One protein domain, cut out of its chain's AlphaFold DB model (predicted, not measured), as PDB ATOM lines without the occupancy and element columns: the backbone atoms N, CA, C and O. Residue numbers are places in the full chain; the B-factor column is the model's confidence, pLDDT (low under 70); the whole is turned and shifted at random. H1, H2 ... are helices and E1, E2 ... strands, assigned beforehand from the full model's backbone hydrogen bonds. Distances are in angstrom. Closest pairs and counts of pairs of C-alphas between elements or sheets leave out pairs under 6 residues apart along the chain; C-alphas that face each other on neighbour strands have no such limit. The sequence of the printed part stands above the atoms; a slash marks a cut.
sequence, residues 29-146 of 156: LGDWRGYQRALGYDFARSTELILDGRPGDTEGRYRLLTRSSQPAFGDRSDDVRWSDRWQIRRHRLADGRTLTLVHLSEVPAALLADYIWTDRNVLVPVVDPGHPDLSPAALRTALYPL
ATOM      1  N   LEU A  29     134.784 122.908 143.202       87.19
ATOM      2  CA  LEU A  29     133.887 123.379 144.249       87.19
ATOM      3  C   LEU A  29     134.674 124.214 145.265       87.19
ATOM      4  O   LEU A  29     134.233 125.296 145.653       87.19
ATOM      5  N   GLY A  30     135.863 123.738 145.639       90.06
ATOM      6  CA  GLY A  30     136.822 124.481 146.444       90.06
ATOM      7  C   GLY A  30     138.135 123.731 146.664       90.06
ATOM      8  O   GLY A  30     138.241 122.532 146.398       90.06
ATOM      9  N   ASP A  31     139.102 124.477 147.196       92.75
ATOM     10  CA  ASP A  31     140.397 123.993 147.659       92.75
ATOM     11  C   ASP A  31     140.532 124.351 149.141       92.75
ATOM     12  O   ASP A  31     140.203 125.470 149.542       92.75
ATOM     13  N   TRP A  32     141.051 123.433 149.950       95.06
ATOM     14  CA  TRP A  32     141.259 123.636 151.378       95.06
ATOM     15  C   TRP A  32     142.635 123.159 151.819       95.06
ATOM     16  O   TRP A  32     143.165 122.173 151.304       95.06
ATOM     17  N   ARG A  33     143.200 123.838 152.819       94.50
ATOM     18  CA  ARG A  33     144.491 123.497 153.415       94.50
ATOM     19  C   ARG A  33     144.482 123.663 154.925       94.50
ATOM     20  O   ARG A  33     143.892 124.601 155.454       94.50
ATOM     21  N   GLY A  34     145.185 122.785 155.624       92.19
ATOM     22  CA  GLY A  34     145.366 122.892 157.068       92.19
ATOM     23  C   GLY A  34     146.311 121.833 157.608       92.19
ATOM     24  O   GLY A  34     146.984 121.139 156.847       92.19
ATOM     25  N   TYR A  35     146.352 121.712 158.930       90.00
ATOM     26  CA  TYR A  35     147.085 120.654 159.613       90.00
ATOM     27  C   TYR A  35     146.100 119.721 160.291       90.00
ATOM     28  O   TYR A  35     145.226 120.175 161.012       90.00
ATOM     29  N   GLN A  36     146.246 118.422 160.089       87.56
ATOM     30  CA  GLN A  36     145.374 117.415 160.678       87.56
ATOM     31  C   GLN A  36     146.171 116.515 161.604       87.56
ATOM     32  O   GLN A  36     147.346 116.238 161.355       87.56
ATOM     33  N   ARG A  37     145.531 116.022 162.666       78.88
ATOM     34  CA  ARG A  37     146.104 114.924 163.447       78.88
ATOM     35  C   ARG A  37     145.951 113.639 162.646       78.88
ATOM     36  O   ARG A  37     144.871 113.359 162.132       78.88
ATOM     37  N   ALA A  38     147.029 112.875 162.535       71.94
ATOM     38  CA  ALA A  38     146.942 111.528 161.997       71.94
ATOM     39  C   ALA A  38     146.185 110.630 162.990       71.94
ATOM     40  O   ALA A  38     146.416 110.697 164.198       71.94
ATOM     41  N   LEU A  39     145.269 109.798 162.493       71.75
ATOM     42  CA  LEU A  39     144.535 108.872 163.354       71.75
ATOM     43  C   LEU A  39     145.513 107.845 163.939       71.75
ATOM     44  O   LEU A  39     146.236 107.183 163.198       71.75
ATOM     45  N   GLY A  40     145.555 107.741 165.270       67.69
ATOM     46  CA  GLY A  40     146.458 106.826 165.976       67.69
ATOM     47  C   GLY A  40     147.915 107.292 166.097       67.69
ATOM     48  O   GLY A  40     148.743 106.509 166.554       67.69
ATOM     49  N   TYR A  41     148.240 108.540 165.730       63.28
ATOM     50  CA  TYR A  41     149.590 109.099 165.876       63.28
ATOM     51  C   TYR A  41     149.575 110.516 166.473       63.28
ATOM     52  O   TYR A  41     148.650 111.296 166.252       63.28
ATOM     53  N   ASP A  42     150.650 110.884 167.175       65.94
ATOM     54  CA  ASP A  42     150.771 112.184 167.857       65.94
ATOM     55  C   ASP A  42     151.386 113.310 167.014       65.94
ATOM     56  O   ASP A  42     151.620 114.409 167.515       65.94
ATOM     57  N   PHE A  43     151.618 113.087 165.719       71.62
ATOM     58  CA  PHE A  43     152.145 114.121 164.827       71.62
ATOM     59  C   PHE A  43     151.072 114.711 163.905       71.62
ATOM     60  O   PHE A  43     150.101 114.058 163.512       71.62
ATOM     61  N   ALA A  44     151.271 115.980 163.545       77.38
ATOM     62  CA  ALA A  44     150.425 116.691 162.598       77.38
ATOM     63  C   ALA A  44     150.892 116.451 161.154       77.38
ATOM     64  O   ALA A  44     152.093 116.435 160.860       77.38
ATOM     65  N   ARG A  45     149.935 116.319 160.237       85.94
ATOM     66  CA  ARG A  45     150.159 116.261 158.788       85.94
ATOM     67  C   ARG A  45     149.613 117.524 158.146       85.94
ATOM     68  O   ARG A  45     148.499 117.924 158.468       85.94
ATOM     69  N   SER A  46     150.368 118.149 157.247       89.81
ATOM     70  CA  SER A  46     149.783 119.186 156.397       89.81
ATOM     71  C   SER A  46     148.906 118.507 155.357       89.81
ATOM     72  O   SER A  46     149.393 117.618 154.658       89.81
ATOM     73  N   THR A  47     147.663 118.940 155.227       92.44
ATOM     74  CA  THR A  47     146.691 118.380 154.294       92.44
ATOM     75  C   THR A  47     146.237 119.450 153.317       92.44
ATOM     76  O   THR A  47     145.909 120.565 153.719       92.44
ATOM     77  N   GLU A  48     146.194 119.086 152.042       94.06
ATOM     78  CA  GLU A  48     145.567 119.831 150.958       94.06
ATOM     79  C   GLU A  48     144.469 118.954 150.351       94.06
ATOM     80  O   GLU A  48     144.730 117.819 149.946       94.06
ATOM     81  N   LEU A  49     143.242 119.470 150.314       94.62
ATOM     82  CA  LEU A  49     142.059 118.790 149.795       94.62
ATOM     83  C   LEU A  49     141.414 119.652 148.717       94.62
ATOM     84  O   LEU A  49     141.149 120.830 148.935       94.62
ATOM     85  N   ILE A  50     141.115 119.042 147.579       93.75
ATOM     86  CA  ILE A  50     140.384 119.667 146.483       93.75
ATOM     87  C   ILE A  50     139.138 118.850 146.217       93.75
ATOM     88  O   ILE A  50     139.222 117.627 146.095       93.75
ATOM     89  N   LEU A  51     138.003 119.531 146.097       94.12
ATOM     90  CA  LEU A  51     136.743 118.929 145.684       94.12
ATOM     91  C   LEU A  51     136.415 119.426 144.277       94.12
ATOM     92  O   LEU A  51     136.082 120.593 144.077       94.12
ATOM     93  N   ASP A  52     136.513 118.539 143.295       92.69
ATOM     94  CA  ASP A  52     136.083 118.798 141.927       92.69
ATOM     95  C   ASP A  52     134.546 118.746 141.879       92.69
ATOM     96  O   ASP A  52     133.935 117.780 142.344       92.69
ATOM     97  N   GLY A  53     133.926 119.795 141.343       90.31
ATOM     98  CA  GLY A  53     132.482 119.995 141.264       90.31
ATOM     99  C   GLY A  53     132.106 121.448 140.964       90.31
ATOM    100  O   GLY A  53     132.945 122.349 140.923       90.31
ATOM    101  N   ARG A  54     130.822 121.699 140.732       88.75
ATOM    102  CA  ARG A  54     130.235 123.034 140.568       88.75
ATOM    103  C   ARG A  54     129.491 123.449 141.838       88.75
ATOM    104  O   ARG A  54     129.047 122.591 142.598       88.75
ATOM    105  N   PRO A  55     129.294 124.761 142.072       84.75
ATOM    106  CA  PRO A  55     128.405 125.217 143.134       84.75
ATOM    107  C   PRO A  55     127.022 124.558 143.019       84.75
ATOM    108  O   PRO A  55     126.375 124.663 141.980       84.75
ATOM    109  N   GLY A  56     126.585 123.892 144.089       86.81
ATOM    110  CA  GLY A  56     125.310 123.167 144.147       86.81
ATOM    111  C   GLY A  56     125.416 121.655 143.932       86.81
ATOM    112  O   GLY A  56     124.471 120.950 144.284       86.81
ATOM    113  N   ASP A  57     126.547 121.149 143.433       93.75
ATOM    114  CA  ASP A  57     126.773 119.706 143.335       93.75
ATOM    115  C   ASP A  57     126.813 119.082 144.737       93.75
ATOM    116  O   ASP A  57     127.386 119.639 145.676       93.75
ATOM    117  N   THR A  58     126.203 117.905 144.884       95.19
ATOM    118  CA  THR A  58     126.208 117.134 146.139       95.19
ATOM    119  C   THR A  58     127.176 115.960 146.112       95.19
ATOM    120  O   THR A  58     127.285 115.240 147.098       95.19
ATOM    121  N   GLU A  59     127.862 115.741 144.996       96.88
ATOM    122  CA  GLU A  59     128.901 114.732 144.853       96.88
ATOM    123  C   GLU A  59     129.868 115.100 143.728       96.88
ATOM    124  O   GLU A  59     129.530 115.859 142.821       96.88
ATOM    125  N   GLY A  60     131.068 114.531 143.772       95.38
ATOM    126  CA  GLY A  60     132.096 114.771 142.767       95.38
ATOM    127  C   GLY A  60     133.345 113.941 143.028       95.38
ATOM    128  O   GLY A  60     133.293 112.941 143.746       95.38
ATOM    129  N   ARG A  61     134.474 114.339 142.435       95.19
ATOM    130  CA  ARG A  61     135.783 113.711 142.686       95.19
ATOM    131  C   ARG A  61     136.613 114.574 143.616       95.19
ATOM    132  O   ARG A  61     136.496 115.792 143.571       95.19
ATOM    133  N   TYR A  62     137.426 113.964 144.467       94.81
ATOM    134  CA  TYR A  62     138.376 114.701 145.291       94.81
ATOM    135  C   TYR A  62     139.811 114.339 144.951       94.81
ATOM    136  O   TYR A  62     140.106 113.261 144.430       94.81
ATOM    137  N   ARG A  63     140.713 115.247 145.309       94.19
ATOM    138  CA  ARG A  63     142.157 115.035 145.317       94.19
ATOM    139  C   ARG A  63     142.680 115.439 146.683       94.19
ATOM    140  O   ARG A  63     142.366 116.519 147.171       94.19
ATOM    141  N   LEU A  64     143.454 114.558 147.296       93.56
ATOM    142  CA  LEU A  64     143.990 114.716 148.637       93.56
ATOM    143  C   LEU A  64     145.506 114.542 148.587       93.56
ATOM    144  O   LEU A  64     146.012 113.568 148.025       93.56
ATOM    145  N   LEU A  65     146.220 115.470 149.207       92.38
ATOM    146  CA  LEU A  65     147.639 115.352 149.503       92.38
ATOM    147  C   LEU A  65     147.829 115.570 150.998       92.38
ATOM    148  O   LEU A  65     147.426 116.600 151.531       92.38
ATOM    149  N   THR A  66     148.499 114.633 151.660       90.31
ATOM    150  CA  THR A  66     148.949 114.813 153.041       90.31
ATOM    151  C   THR A  66     150.456 114.642 153.116       90.31
ATOM    152  O   THR A  66     151.007 113.743 152.484       90.31
ATOM    153  N   ARG A  67     151.126 115.508 153.876       87.81
ATOM    154  CA  ARG A  67     152.570 115.438 154.123       87.81
ATOM    155  C   ARG A  67     152.830 115.388 155.616       87.81
ATOM    156  O   ARG A  67     152.281 116.196 156.369       87.81
ATOM    157  N   SER A  68     153.657 114.443 156.047       78.44
ATOM    158  CA  SER A  68     154.118 114.391 157.434       78.44
ATOM    159  C   SER A  68     155.060 115.558 157.730       78.44
ATOM    160  O   SER A  68     155.921 115.887 156.918       78.44
ATOM    161  N   SER A  69     154.902 116.176 158.902       66.06
ATOM    162  CA  SER A  69     155.848 117.177 159.413       66.06
ATOM    163  C   SER A  69     157.043 116.558 160.145       66.06
ATOM    164  O   SER A  69     158.034 117.248 160.375       66.06
ATOM    165  N   GLN A  70     156.977 115.268 160.491       61.69
ATOM    166  CA  GLN A  70     158.117 114.541 161.039       61.69
ATOM    167  C   GLN A  70     158.874 113.831 159.916       61.69
ATOM    168  O   GLN A  70     158.264 113.012 159.219       61.69
ATOM    169  N   PRO A  71     160.191 114.067 159.768       51.06
ATOM    170  CA  PRO A  71     161.038 113.101 159.100       51.06
ATOM    171  C   PRO A  71     161.016 111.846 159.972       51.06
ATOM    172  O   PRO A  71     161.517 111.856 161.098       51.06
ATOM    173  N   ALA A  72     160.406 110.765 159.483       50.88
ATOM    174  CA  ALA A  72     160.743 109.454 160.012       50.88
ATOM    175  C   ALA A  72     162.275 109.356 159.968       50.88
ATOM    176  O   ALA A  72     162.882 109.781 158.984       50.88
ATOM    177  N   PHE A  73     162.905 108.901 161.050       48.72
ATOM    178  CA  PHE A  73     164.348 108.673 161.100       48.72
ATOM    179  C   PHE A  73     164.757 107.827 159.875       48.72
ATOM    180  O   PHE A  73     164.560 106.616 159.872       48.72
ATOM    181  N   GLY A  74     165.250 108.482 158.815       45.69
ATOM    182  CA  GLY A  74     165.451 107.887 157.488       45.69
ATOM    183  C   GLY A  74     164.522 108.433 156.389       45.69
ATOM    184  O   GLY A  74     163.549 107.792 156.018       45.69
ATOM    185  N   ASP A  75     164.873 109.603 155.850       43.78
ATOM    186  CA  ASP A  75     164.791 110.052 154.440       43.78
ATOM    187  C   ASP A  75     163.563 109.764 153.543       43.78
ATOM    188  O   ASP A  75     163.637 109.927 152.323       43.78
ATOM    189  N   ARG A  76     162.403 109.389 154.084       50.59
ATOM    190  CA  ARG A  76     161.151 109.350 153.314       50.59
ATOM    191  C   ARG A  76     160.181 110.401 153.827       50.59
ATOM    192  O   ARG A  76     159.682 110.315 154.945       50.59
ATOM    193  N   SER A  77     159.903 111.400 152.987       56.00
ATOM    194  CA  SER A  77     158.668 112.160 153.133       56.00
ATOM    195  C   SER A  77     157.524 111.213 152.769       56.00
ATOM    196  O   SER A  77     157.407 110.754 151.631       56.00
ATOM    197  N   ASP A  78     156.707 110.852 153.755       71.06
ATOM    198  CA  ASP A  78     155.506 110.041 153.541       71.06
ATOM    199  C   ASP A  78     154.390 110.925 152.968       71.06
ATOM    200  O   ASP A  78     153.361 111.181 153.602       71.06
ATOM    201  N   ASP A  79     154.630 111.454 151.769       84.81
ATOM    202  CA  ASP A  79     153.629 112.163 150.986       84.81
ATOM    203  C   ASP A  79     152.574 111.145 150.540       84.81
ATOM    204  O   ASP A  79     152.793 110.350 149.624       84.81
ATOM    205  N   VAL A  80     151.400 111.180 151.168       87.19
ATOM    206  CA  VAL A  80     150.266 110.347 150.762       87.19
ATOM    207  C   VAL A  80     149.391 111.154 149.818       87.19
ATOM    208  O   VAL A  80     148.874 112.211 150.183       87.19
ATOM    209  N   ARG A  81     149.218 110.634 148.604       91.56
ATOM    210  CA  ARG A  81     148.347 111.190 147.568       91.56
ATOM    211  C   ARG A  81     147.192 110.235 147.344       91.56
ATOM    212  O   ARG A  81     147.419 109.037 147.192       91.56
ATOM    213  N   TRP A  82     145.979 110.763 147.301       93.38
ATOM    214  CA  TRP A  82     144.788 109.952 147.097       93.38
ATOM    215  C   TRP A  82     143.720 110.707 146.315       93.38
ATOM    216  O   TRP A  82     143.697 111.939 146.297       93.38
ATOM    217  N   SER A  83     142.838 109.970 145.652       93.88
ATOM    218  CA  SER A  83     141.721 110.547 144.913       93.88
ATOM    219  C   SER A  83     140.606 109.530 144.772       93.88
ATOM    220  O   SER A  83     140.851 108.434 144.276       93.88
ATOM    221  N   ASP A  84     139.391 109.925 145.121       96.50
ATOM    222  CA  ASP A  84     138.191 109.123 144.901       96.50
ATOM    223  C   ASP A  84     136.979 110.065 144.789       96.50
ATOM    224  O   ASP A  84     137.104 111.169 144.247       96.50
ATOM    225  N   ARG A  85     135.805 109.652 145.259       97.19
ATOM    226  CA  ARG A  85     134.561 110.414 145.262       97.19
ATOM    227  C   ARG A  85     134.324 111.102 146.596       97.19
ATOM    228  O   ARG A  85     134.616 110.555 147.655       97.19
ATOM    229  N   TRP A  86     133.760 112.301 146.538       97.56
ATOM    230  CA  TRP A  86     133.198 112.974 147.703       97.56
ATOM    231  C   TRP A  86     131.681 113.070 147.580       97.56
ATOM    232  O   TRP A  86     131.133 113.048 146.475       97.56
ATOM    233  N   GLN A  87     131.007 113.190 148.720       97.38
ATOM    234  CA  GLN A  87     129.563 113.377 148.817       97.38
ATOM    235  C   GLN A  87     129.220 114.367 149.926       97.38
ATOM    236  O   GLN A  87     129.845 114.361 150.984       97.38
ATOM    237  N   ILE A  88     128.178 115.166 149.717       95.56
ATOM    238  CA  ILE A  88     127.567 115.996 150.749       95.56
ATOM    239  C   ILE A  88     126.393 115.246 151.372       95.56
ATOM    240  O   ILE A  88     125.490 114.775 150.681       95.56
ATOM    241  N   ARG A  89     126.374 115.181 152.702       92.69
ATOM    242  CA  ARG A  89     125.288 114.617 153.506       92.69
ATOM    243  C   ARG A  89     124.779 115.671 154.478       92.69
ATOM    244  O   ARG A  89     125.541 116.504 154.957       92.69
ATOM    245  N   ARG A  90     123.488 115.638 154.801       91.12
ATOM    246  CA  ARG A  90     122.934 116.441 155.900       91.12
ATOM    247  C   ARG A  90     122.853 115.575 157.144       91.12
ATOM    248  O   ARG A  90     122.285 114.489 157.090       91.12
ATOM    249  N   HIS A  91     123.398 116.063 158.248       85.56
ATOM    250  CA  HIS A  91     123.354 115.384 159.535       85.56
ATOM    251  C   HIS A  91     122.593 116.234 160.543       85.56
ATOM    252  O   HIS A  91     122.882 117.418 160.702       85.56
ATOM    253  N   ARG A  92     121.605 115.642 161.213       87.56
ATOM    254  CA  ARG A  92     120.786 116.333 162.207       87.56
ATOM    255  C   ARG A  92     121.273 115.972 163.605       87.56
ATOM    256  O   ARG A  92     121.263 114.802 163.966       87.56
ATOM    257  N   LEU A  93     121.660 116.984 164.371       83.19
ATOM    258  CA  LEU A  93     122.075 116.843 165.761       83.19
ATOM    259  C   LEU A  93     120.869 116.633 166.683       83.19
ATOM    260  O   LEU A  93     119.737 116.988 166.345       83.19
ATOM    261  N   ALA A  94     121.135 116.116 167.884       83.25
ATOM    262  CA  ALA A  94     120.122 115.914 168.921       83.25
ATOM    263  C   ALA A  94     119.414 117.220 169.339       83.25
ATOM    264  O   ALA A  94     118.235 117.199 169.678       83.25
ATOM    265  N   ASP A  95     120.102 118.362 169.251       84.75
ATOM    266  CA  ASP A  95     119.544 119.694 169.527       84.75
ATOM    267  C   ASP A  95     118.713 120.278 168.364       84.75
ATOM    268  O   ASP A  95     118.214 121.401 168.444       84.75
ATOM    269  N   GLY A  96     118.552 119.527 167.269       85.94
ATOM    270  CA  GLY A  96     117.768 119.911 166.101       85.94
ATOM    271  C   GLY A  96     118.529 120.701 165.035       85.94
ATOM    272  O   GLY A  96     117.983 120.878 163.941       85.94
ATOM    273  N   ARG A  97     119.774 121.129 165.283       87.12
ATOM    274  CA  ARG A  97     120.605 121.782 164.257       87.12
ATOM    275  C   ARG A  97     120.968 120.797 163.145       87.12
ATOM    276  O   ARG A  97     121.134 119.601 163.377       87.12
ATOM    277  N   THR A  98     121.095 121.308 161.922       89.25
ATOM    278  CA  THR A  98     121.535 120.522 160.759       89.25
ATOM    279  C   THR A  98     122.931 120.957 160.346       89.25
ATOM    280  O   THR A  98     123.173 122.141 160.129       89.25
ATOM    281  N   LEU A  99     123.833 119.991 160.221       90.31
ATOM    282  CA  LEU A  99     125.184 120.166 159.715       90.31
ATOM    283  C   LEU A  99     125.286 119.635 158.286       90.31
ATOM    284  O   LEU A  99     124.646 118.644 157.923       90.31
ATOM    285  N   THR A 100     126.132 120.282 157.497       93.50
ATOM    286  CA  THR A 100     126.550 119.793 156.184       93.50
ATOM    287  C   THR A 100     127.827 118.990 156.377       93.50
ATOM    288  O   THR A 100     128.832 119.537 156.820       93.50
ATOM    289  N   LEU A 101     127.790 117.700 156.064       94.06
ATOM    290  CA  LEU A 101     128.946 116.816 156.084       94.06
ATOM    291  C   LEU A 101     129.476 116.619 154.670       94.06
ATOM    292  O   LEU A 101     128.698 116.342 153.762       94.06
ATOM    293  N   VAL A 102     130.787 116.709 154.499       96.19
ATOM    294  CA  VAL A 102     131.511 116.244 153.321       96.19
ATOM    295  C   VAL A 102     132.165 114.919 153.691       96.19
ATOM    296  O   VAL A 102     133.008 114.875 154.582       96.19
ATOM    297  N   HIS A 103     131.761 113.854 153.007       96.06
ATOM    298  CA  HIS A 103     132.323 112.517 153.143       96.06
ATOM    299  C   HIS A 103     133.237 112.221 151.956       96.06
ATOM    300  O   HIS A 103     132.818 112.387 150.809       96.06
ATOM    301  N   LEU A 104     134.453 111.759 152.224       96.19
ATOM    302  CA  LEU A 104     135.415 111.284 151.237       96.19
ATOM    303  C   LEU A 104     135.421 109.749 151.233       96.19
ATOM    304  O   LEU A 104     135.715 109.120 152.248       96.19
ATOM    305  N   SER A 105     135.112 109.140 150.093       96.50
ATOM    306  CA  SER A 105     135.098 107.683 149.944       96.50
ATOM    307  C   SER A 105     136.508 107.107 149.801       96.50
ATOM    308  O   SER A 105     137.414 107.789 149.318       96.50
ATOM    309  N   GLU A 106     136.684 105.852 150.227       94.25
ATOM    310  CA  GLU A 106     137.922 105.065 150.068       94.25
ATOM    311  C   GLU A 106     139.194 105.742 150.612       94.25
ATOM    312  O   GLU A 106     140.301 105.471 150.152       94.25
ATOM    313  N   VAL A 107     139.064 106.646 151.588       90.38
ATOM    314  CA  VAL A 107     140.219 107.299 152.214       90.38
ATOM    315  C   VAL A 107     141.045 106.264 152.993       90.38
ATOM    316  O   VAL A 107     140.471 105.460 153.730       90.38
ATOM    317  N   PRO A 108     142.391 106.287 152.897       88.81
ATOM    318  CA  PRO A 108     143.245 105.428 153.710       88.81
ATOM    319  C   PRO A 108     142.920 105.542 155.204       88.81
ATOM    320  O   PRO A 108     142.810 106.648 155.721       88.81
ATOM    321  N   ALA A 109     142.856 104.413 155.917       84.19
ATOM    322  CA  ALA A 109     142.398 104.353 157.314       84.19
ATOM    323  C   ALA A 109     143.162 105.261 158.305       84.19
ATOM    324  O   ALA A 109     142.655 105.577 159.376       84.19
ATOM    325  N   ALA A 110     144.382 105.688 157.963       82.75
ATOM    326  CA  ALA A 110     145.178 106.617 158.769       82.75
ATOM    327  C   ALA A 110     144.788 108.104 158.589       82.75
ATOM    328  O   ALA A 110     145.342 108.969 159.275       82.75
ATOM    329  N   LEU A 111     143.888 108.415 157.652       86.94
ATOM    330  CA  LEU A 111     143.461 109.763 157.275       86.94
ATOM    331  C   LEU A 111     141.972 109.983 157.588       86.94
ATOM    332  O   LEU A 111     141.210 109.045 157.803       86.94
ATOM    333  N   LEU A 112     141.560 111.251 157.619       89.88
ATOM    334  CA  LEU A 112     140.200 111.660 157.973       89.88
ATOM    335  C   LEU A 112     139.301 111.692 156.732       89.88
ATOM    336  O   LEU A 112     139.627 112.359 155.744       89.88
ATOM    337  N   ALA A 113     138.171 110.989 156.806       92.88
ATOM    338  CA  ALA A 113     137.210 110.860 155.711       92.88
ATOM    339  C   ALA A 113     136.043 111.855 155.796       92.88
ATOM    340  O   ALA A 113     135.535 112.284 154.764       92.88
ATOM    341  N   ASP A 114     135.625 112.230 157.004       93.56
ATOM    342  CA  ASP A 114     134.434 113.048 157.228       93.56
ATOM    343  C   ASP A 114     134.786 114.448 157.733       93.56
ATOM    344  O   ASP A 114     135.641 114.631 158.603       93.56
ATOM    345  N   TYR A 115     134.085 115.445 157.195       95.19
ATOM    346  CA  TYR A 115     134.274 116.857 157.512       95.19
ATOM    347  C   TYR A 115     132.940 117.568 157.664       95.19
ATOM    348  O   TYR A 115     132.027 117.350 156.878       95.19
ATOM    349  N   ILE A 116     132.840 118.498 158.606       94.25
ATOM    350  CA  ILE A 116     131.740 119.462 158.661       94.25
ATOM    351  C   ILE A 116     132.111 120.656 157.808       94.25
ATOM    352  O   ILE A 116     133.130 121.306 158.045       94.25
ATOM    353  N   TRP A 117     131.242 120.985 156.863       94.25
ATOM    354  CA  TRP A 117     131.330 122.208 156.094       94.25
ATOM    355  C   TRP A 117     130.564 123.328 156.795       94.25
ATOM    356  O   TRP A 117     129.334 123.327 156.867       94.25
ATOM    357  N   THR A 118     131.319 124.274 157.346       91.62
ATOM    358  CA  THR A 118     130.787 125.444 158.058       91.62
ATOM    359  C   THR A 118     130.317 126.547 157.103       91.62
ATOM    360  O   THR A 118     130.710 126.605 155.938       91.62
ATOM    361  N   ASP A 119     129.529 127.483 157.631       88.94
ATOM    362  CA  ASP A 119     129.087 128.708 156.950       88.94
ATOM    363  C   ASP A 119     130.247 129.607 156.479       88.94
ATOM    364  O   ASP A 119     130.131 130.313 155.480       88.94
ATOM    365  N   ARG A 120     131.398 129.540 157.158       88.88
ATOM    366  CA  ARG A 120     132.637 130.255 156.806       88.88
ATOM    367  C   ARG A 120     133.509 129.520 155.791       88.88
ATOM    368  O   ARG A 120     134.674 129.869 155.620       88.88
ATOM    369  N   ASN A 121     132.968 128.497 155.135       91.44
ATOM    370  CA  ASN A 121     133.677 127.678 154.157       91.44
ATOM    371  C   ASN A 121     134.912 126.944 154.720       91.44
ATOM    372  O   ASN A 121     135.839 126.627 153.982       91.44
ATOM    373  N   VAL A 122     134.932 126.674 156.028       93.75
ATOM    374  CA  VAL A 122     135.970 125.877 156.702       93.75
ATOM    375  C   VAL A 122     135.491 124.432 156.824       93.75
ATOM    376  O   VAL A 122     134.325 124.212 157.169       93.75
ATOM    377  N   LEU A 123     136.388 123.476 156.573       95.62
ATOM    378  CA  LEU A 123     136.147 122.047 156.764       95.62
ATOM    379  C   LEU A 123     136.740 121.593 158.098       95.62
ATOM    380  O   LEU A 123     137.958 121.537 158.260       95.62
ATOM    381  N   VAL A 124     135.881 121.266 159.058       94.06
ATOM    382  CA  VAL A 124     136.306 120.779 160.377       94.06
ATOM    383  C   VAL A 124     136.268 119.253 160.372       94.06
ATOM    384  O   VAL A 124     135.217 118.700 160.052       94.06
ATOM    385  N   PRO A 125     137.372 118.554 160.682       92.38
ATOM    386  CA  PRO A 125     137.383 117.098 160.672       92.38
ATOM    387  C   PRO A 125     136.425 116.510 161.705       92.38
ATOM    388  O   PRO A 125     136.289 117.024 162.815       92.38
ATOM    389  N   VAL A 126     135.809 115.390 161.348       89.44
ATOM    390  CA  VAL A 126     134.902 114.637 162.209       89.44
ATOM    391  C   VAL A 126     135.582 113.343 162.628       89.44
ATOM    392  O   VAL A 126     135.902 112.503 161.792       89.44
ATOM    393  N   VAL A 127     135.800 113.188 163.933       81.94
ATOM    394  CA  VAL A 127     136.311 111.940 164.527       81.94
ATOM    395  C   VAL A 127     135.160 111.075 165.045       81.94
ATOM    396  O   VAL A 127     135.188 109.860 164.887       81.94
ATOM    397  N   ASP A 128     134.126 111.706 165.610       81.62
ATOM    398  CA  ASP A 128     132.864 111.070 165.998       81.62
ATOM    399  C   ASP A 128     131.697 111.782 165.285       81.62
ATOM    400  O   ASP A 128     131.351 112.911 165.647       81.62
ATOM    401  N   PRO A 129     131.074 111.154 164.268       69.81
ATOM    402  CA  PRO A 129     129.926 111.721 163.563       69.81
ATOM    403  C   PRO A 129     128.700 111.976 164.443       69.81
ATOM    404  O   PRO A 129     127.883 112.822 164.086       69.81
ATOM    405  N   GLY A 130     128.549 111.264 165.566       71.94
ATOM    406  CA  GLY A 130     127.444 111.473 166.504       71.94
ATOM    407  C   GLY A 130     127.632 112.705 167.391       71.94
ATOM    408  O   GLY A 130     126.648 113.316 167.809       71.94
ATOM    409  N   HIS A 131     128.885 113.098 167.637       79.75
ATOM    410  CA  HIS A 131     129.253 114.225 168.497       79.75
ATOM    411  C   HIS A 131     130.338 115.080 167.838       79.75
ATOM    412  O   HIS A 131     131.496 115.072 168.261       79.75
ATOM    413  N   PRO A 132     129.982 115.837 166.790       81.38
ATOM    414  CA  PRO A 132     130.943 116.682 166.109       81.38
ATOM    415  C   PRO A 132     131.510 117.766 167.036       81.38
ATOM    416  O   PRO A 132     130.761 118.561 167.608       81.38
ATOM    417  N   ASP A 133     132.838 117.828 167.144       85.06
ATOM    418  CA  ASP A 133     133.542 118.838 167.936       85.06
ATOM    419  C   ASP A 133     133.852 120.081 167.086       85.06
ATOM    420  O   ASP A 133     134.624 120.035 166.131       85.06
ATOM    421  N   LEU A 134     133.243 121.211 167.450       85.50
ATOM    422  CA  LEU A 134     133.487 122.530 166.851       85.50
ATOM    423  C   LEU A 134     134.217 123.478 167.819       85.50
ATOM    424  O   LEU A 134     134.184 124.699 167.649       85.50
ATOM    425  N   SER A 135     134.846 122.936 168.864       87.12
ATOM    426  CA  SER A 135     135.607 123.707 169.840       87.12
ATOM    427  C   SER A 135     136.804 124.427 169.198       87.12
ATOM    428  O   SER A 135     137.299 124.032 168.136       87.12
ATOM    429  N   PRO A 136     137.361 125.459 169.861       86.50
ATOM    430  CA  PRO A 136     138.588 126.104 169.402       86.50
ATOM    431  C   PRO A 136     139.763 125.135 169.207       86.50
ATOM    432  O   PRO A 136     140.647 125.416 168.401       86.50
ATOM    433  N   ALA A 137     139.793 124.010 169.930       84.50
ATOM    434  CA  ALA A 137     140.808 122.979 169.753       84.50
ATOM    435  C   ALA A 137     140.620 122.229 168.426       84.50
ATOM    436  O   ALA A 137     141.583 122.108 167.670       84.50
ATOM    437  N   ALA A 138     139.391 121.814 168.102       84.12
ATOM    438  CA  ALA A 138     139.076 121.176 166.824       84.12
ATOM    439  C   ALA A 138     139.378 122.096 165.632       84.12
ATOM    440  O   ALA A 138     139.964 121.658 164.638       84.12
ATOM    441  N   LEU A 139     139.088 123.397 165.758       87.88
ATOM    442  CA  LEU A 139     139.381 124.387 164.716       87.88
ATOM    443  C   LEU A 139     140.877 124.512 164.386       87.88
ATOM    444  O   LEU A 139     141.214 124.800 163.241       87.88
ATOM    445  N   ARG A 140     141.789 124.221 165.325       88.50
ATOM    446  CA  ARG A 140     143.239 124.170 165.028       88.50
ATOM    447  C   ARG A 140     143.603 123.067 164.038       88.50
ATOM    448  O   ARG A 140     144.677 123.126 163.449       88.50
ATOM    449  N   THR A 141     142.728 122.075 163.883       89.62
ATOM    450  CA  THR A 141     142.904 120.949 162.959       89.62
ATOM    451  C   THR A 141     142.030 121.037 161.706       89.62
ATOM    452  O   THR A 141     141.954 120.091 160.922       89.62
ATOM    453  N   ALA A 142     141.342 122.166 161.519       93.44
ATOM    454  CA  ALA A 142     140.469 122.390 160.379       93.44
ATOM    455  C   ALA A 142     141.257 122.665 159.090       93.44
ATOM    456  O   ALA A 142     142.409 123.107 159.111       93.44
ATOM    457  N   LEU A 143     140.601 122.439 157.953       95.31
ATOM    458  CA  LEU A 143     141.082 122.865 156.648       95.31
ATOM    459  C   LEU A 143     140.394 124.177 156.268       95.31
ATOM    460  O   LEU A 143     139.165 124.265 156.184       95.31
ATOM    461  N   TYR A 144     141.201 125.201 156.032       94.44
ATOM    462  CA  TYR A 144     140.753 126.533 155.656       94.44
ATOM    463  C   TYR A 144     140.745 126.675 154.137       94.44
ATOM    464  O   TYR A 144     141.613 126.103 153.472       94.44
ATOM    465  N   PRO A 145     139.778 127.415 153.576       93.00
ATOM    466  CA  PRO A 145     139.679 127.564 152.137       93.00
ATOM    467  C   PRO A 145     140.900 128.311 151.607       93.00
ATOM    468  O   PRO A 145     141.310 129.333 152.164       93.00
ATOM    469  N   LEU A 146     141.471 127.805 150.522       88.44
ATOM    470  CA  LEU A 146     142.498 128.520 149.787       88.44
ATOM    471  C   LEU A 146     141.847 129.590 148.894       88.44
ATOM    472  O   LEU A 146     140.761 129.364 148.345       88.44
TER     473      LEU A 146
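AT A GLANCE: This is residues 29 to 146 of the 156 residues of an uncharacterized protein of Endobacter medicaginis (UniProt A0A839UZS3). A strongly twisted sheet folds round on itself into a small, loose, nearly closed barrel: E1, E2 and E3 make one long wall, E3 is joined to E5 with E6, E7 and E8 following as the other wall, and the short E9, beside E1, comes back close to E8. The link from E3 to E4 reaches to one end of the long axis and the turn between E5 and E6 to the other, while the very short helix H1 sits near E8 and grazes the sheet. The printed part has 118 residues, with nine named strands and one named helix in the order E1 E2 E3 E4 E5 E6 E7 E8 H1 E9. The class is mostly strand, and the neighbour pairs of this branched sheet are antiparallel. The whole is compact, with a radius of gyration of the C-alphas of 14.3 A, yet elongated in outline, spanning 49 by 29 by 24 A.

IN THESE COORDINATES: E1, residues 29 to 37, begins at C-alpha 29 (133.887, 123.379, 144.249), is 24.3 A long and bends by 61 degrees at residue 34. E2, residues 44 to 52, is 25.2 A long. E3, residues 59 to 68, is the longest strand by residues, 28.2 A from C-alpha 59 to C-alpha 68 at (154.118, 114.391, 157.434). E4 is residues 80 to 82; it runs on into E5, residues 85 to 92 and 22.6 A long, across a break of 2 residues, at 85 degrees. E6, residues 98 to 104, is 19.2 A long. E7 is residues 114 to 117, E8 residues 123 to 125, and H1 residues 136 to 139. E9, residues 143 to 145, ends at C-alpha 145 (139.679, 127.564, 152.137).

HOW THE PARTS SIT: E1 and E2 form a hairpin, antiparallel at 164 degrees, with N 32 and O 49 at 2.8 A. On the other side of E1 is E9, antiparallel at 151 degrees, with N 144 and O 33 at 2.8 A. E1 to E4 form a meander, each strand the antiparallel neighbour of the one before. In it N 48 and O 65 of the hairpin E2 and E3 are 2.8 A apart, and N 66 and O 80 of the hairpin E3 and E4 are 2.9 A apart. E3 has staggered pairing: E4, beside residues 63 to 66, and E5, beside residues 59 to 62, lie on one side of it, and E2 on the other side. Between E3 and E5, N 86 and O 60 are within hydrogen-bond range at 2.9 A. E5 to E8 form a second meander. Its hairpins have N 89 and O 101 at 2.8 A for E5 and E6, N 102 and O 115 at 2.8 A for E6 and E7, and N 116 and O 124 at 2.8 A for E7 and E8. The closest C-alphas of E8 and E9, those of Leu 123 and Leu 143, are 5.0 A apart. E1 and E5 are apart, for instance, and so are E3 and E8. H1 is on the sheet but only grazes it, with residues 138 to 139; its closest C-alphas to E8 are those of Leu 139 and Val 124, 6.4 A. H1 is too short for any O i to N i+4 pair, and its 1 pair of O i and N i+3 is not within range.

THE WHOLE: The two C-alphas farthest apart, those of Gly 74 and Gly 96, are 49.9 A from each other. The printed part has no cut. The link from E3 to E4, 11 residues, is long. The mean pLDDT of the printed part is 85.9, and residues 40 to 42, 69 to 77 and 129 are under 70.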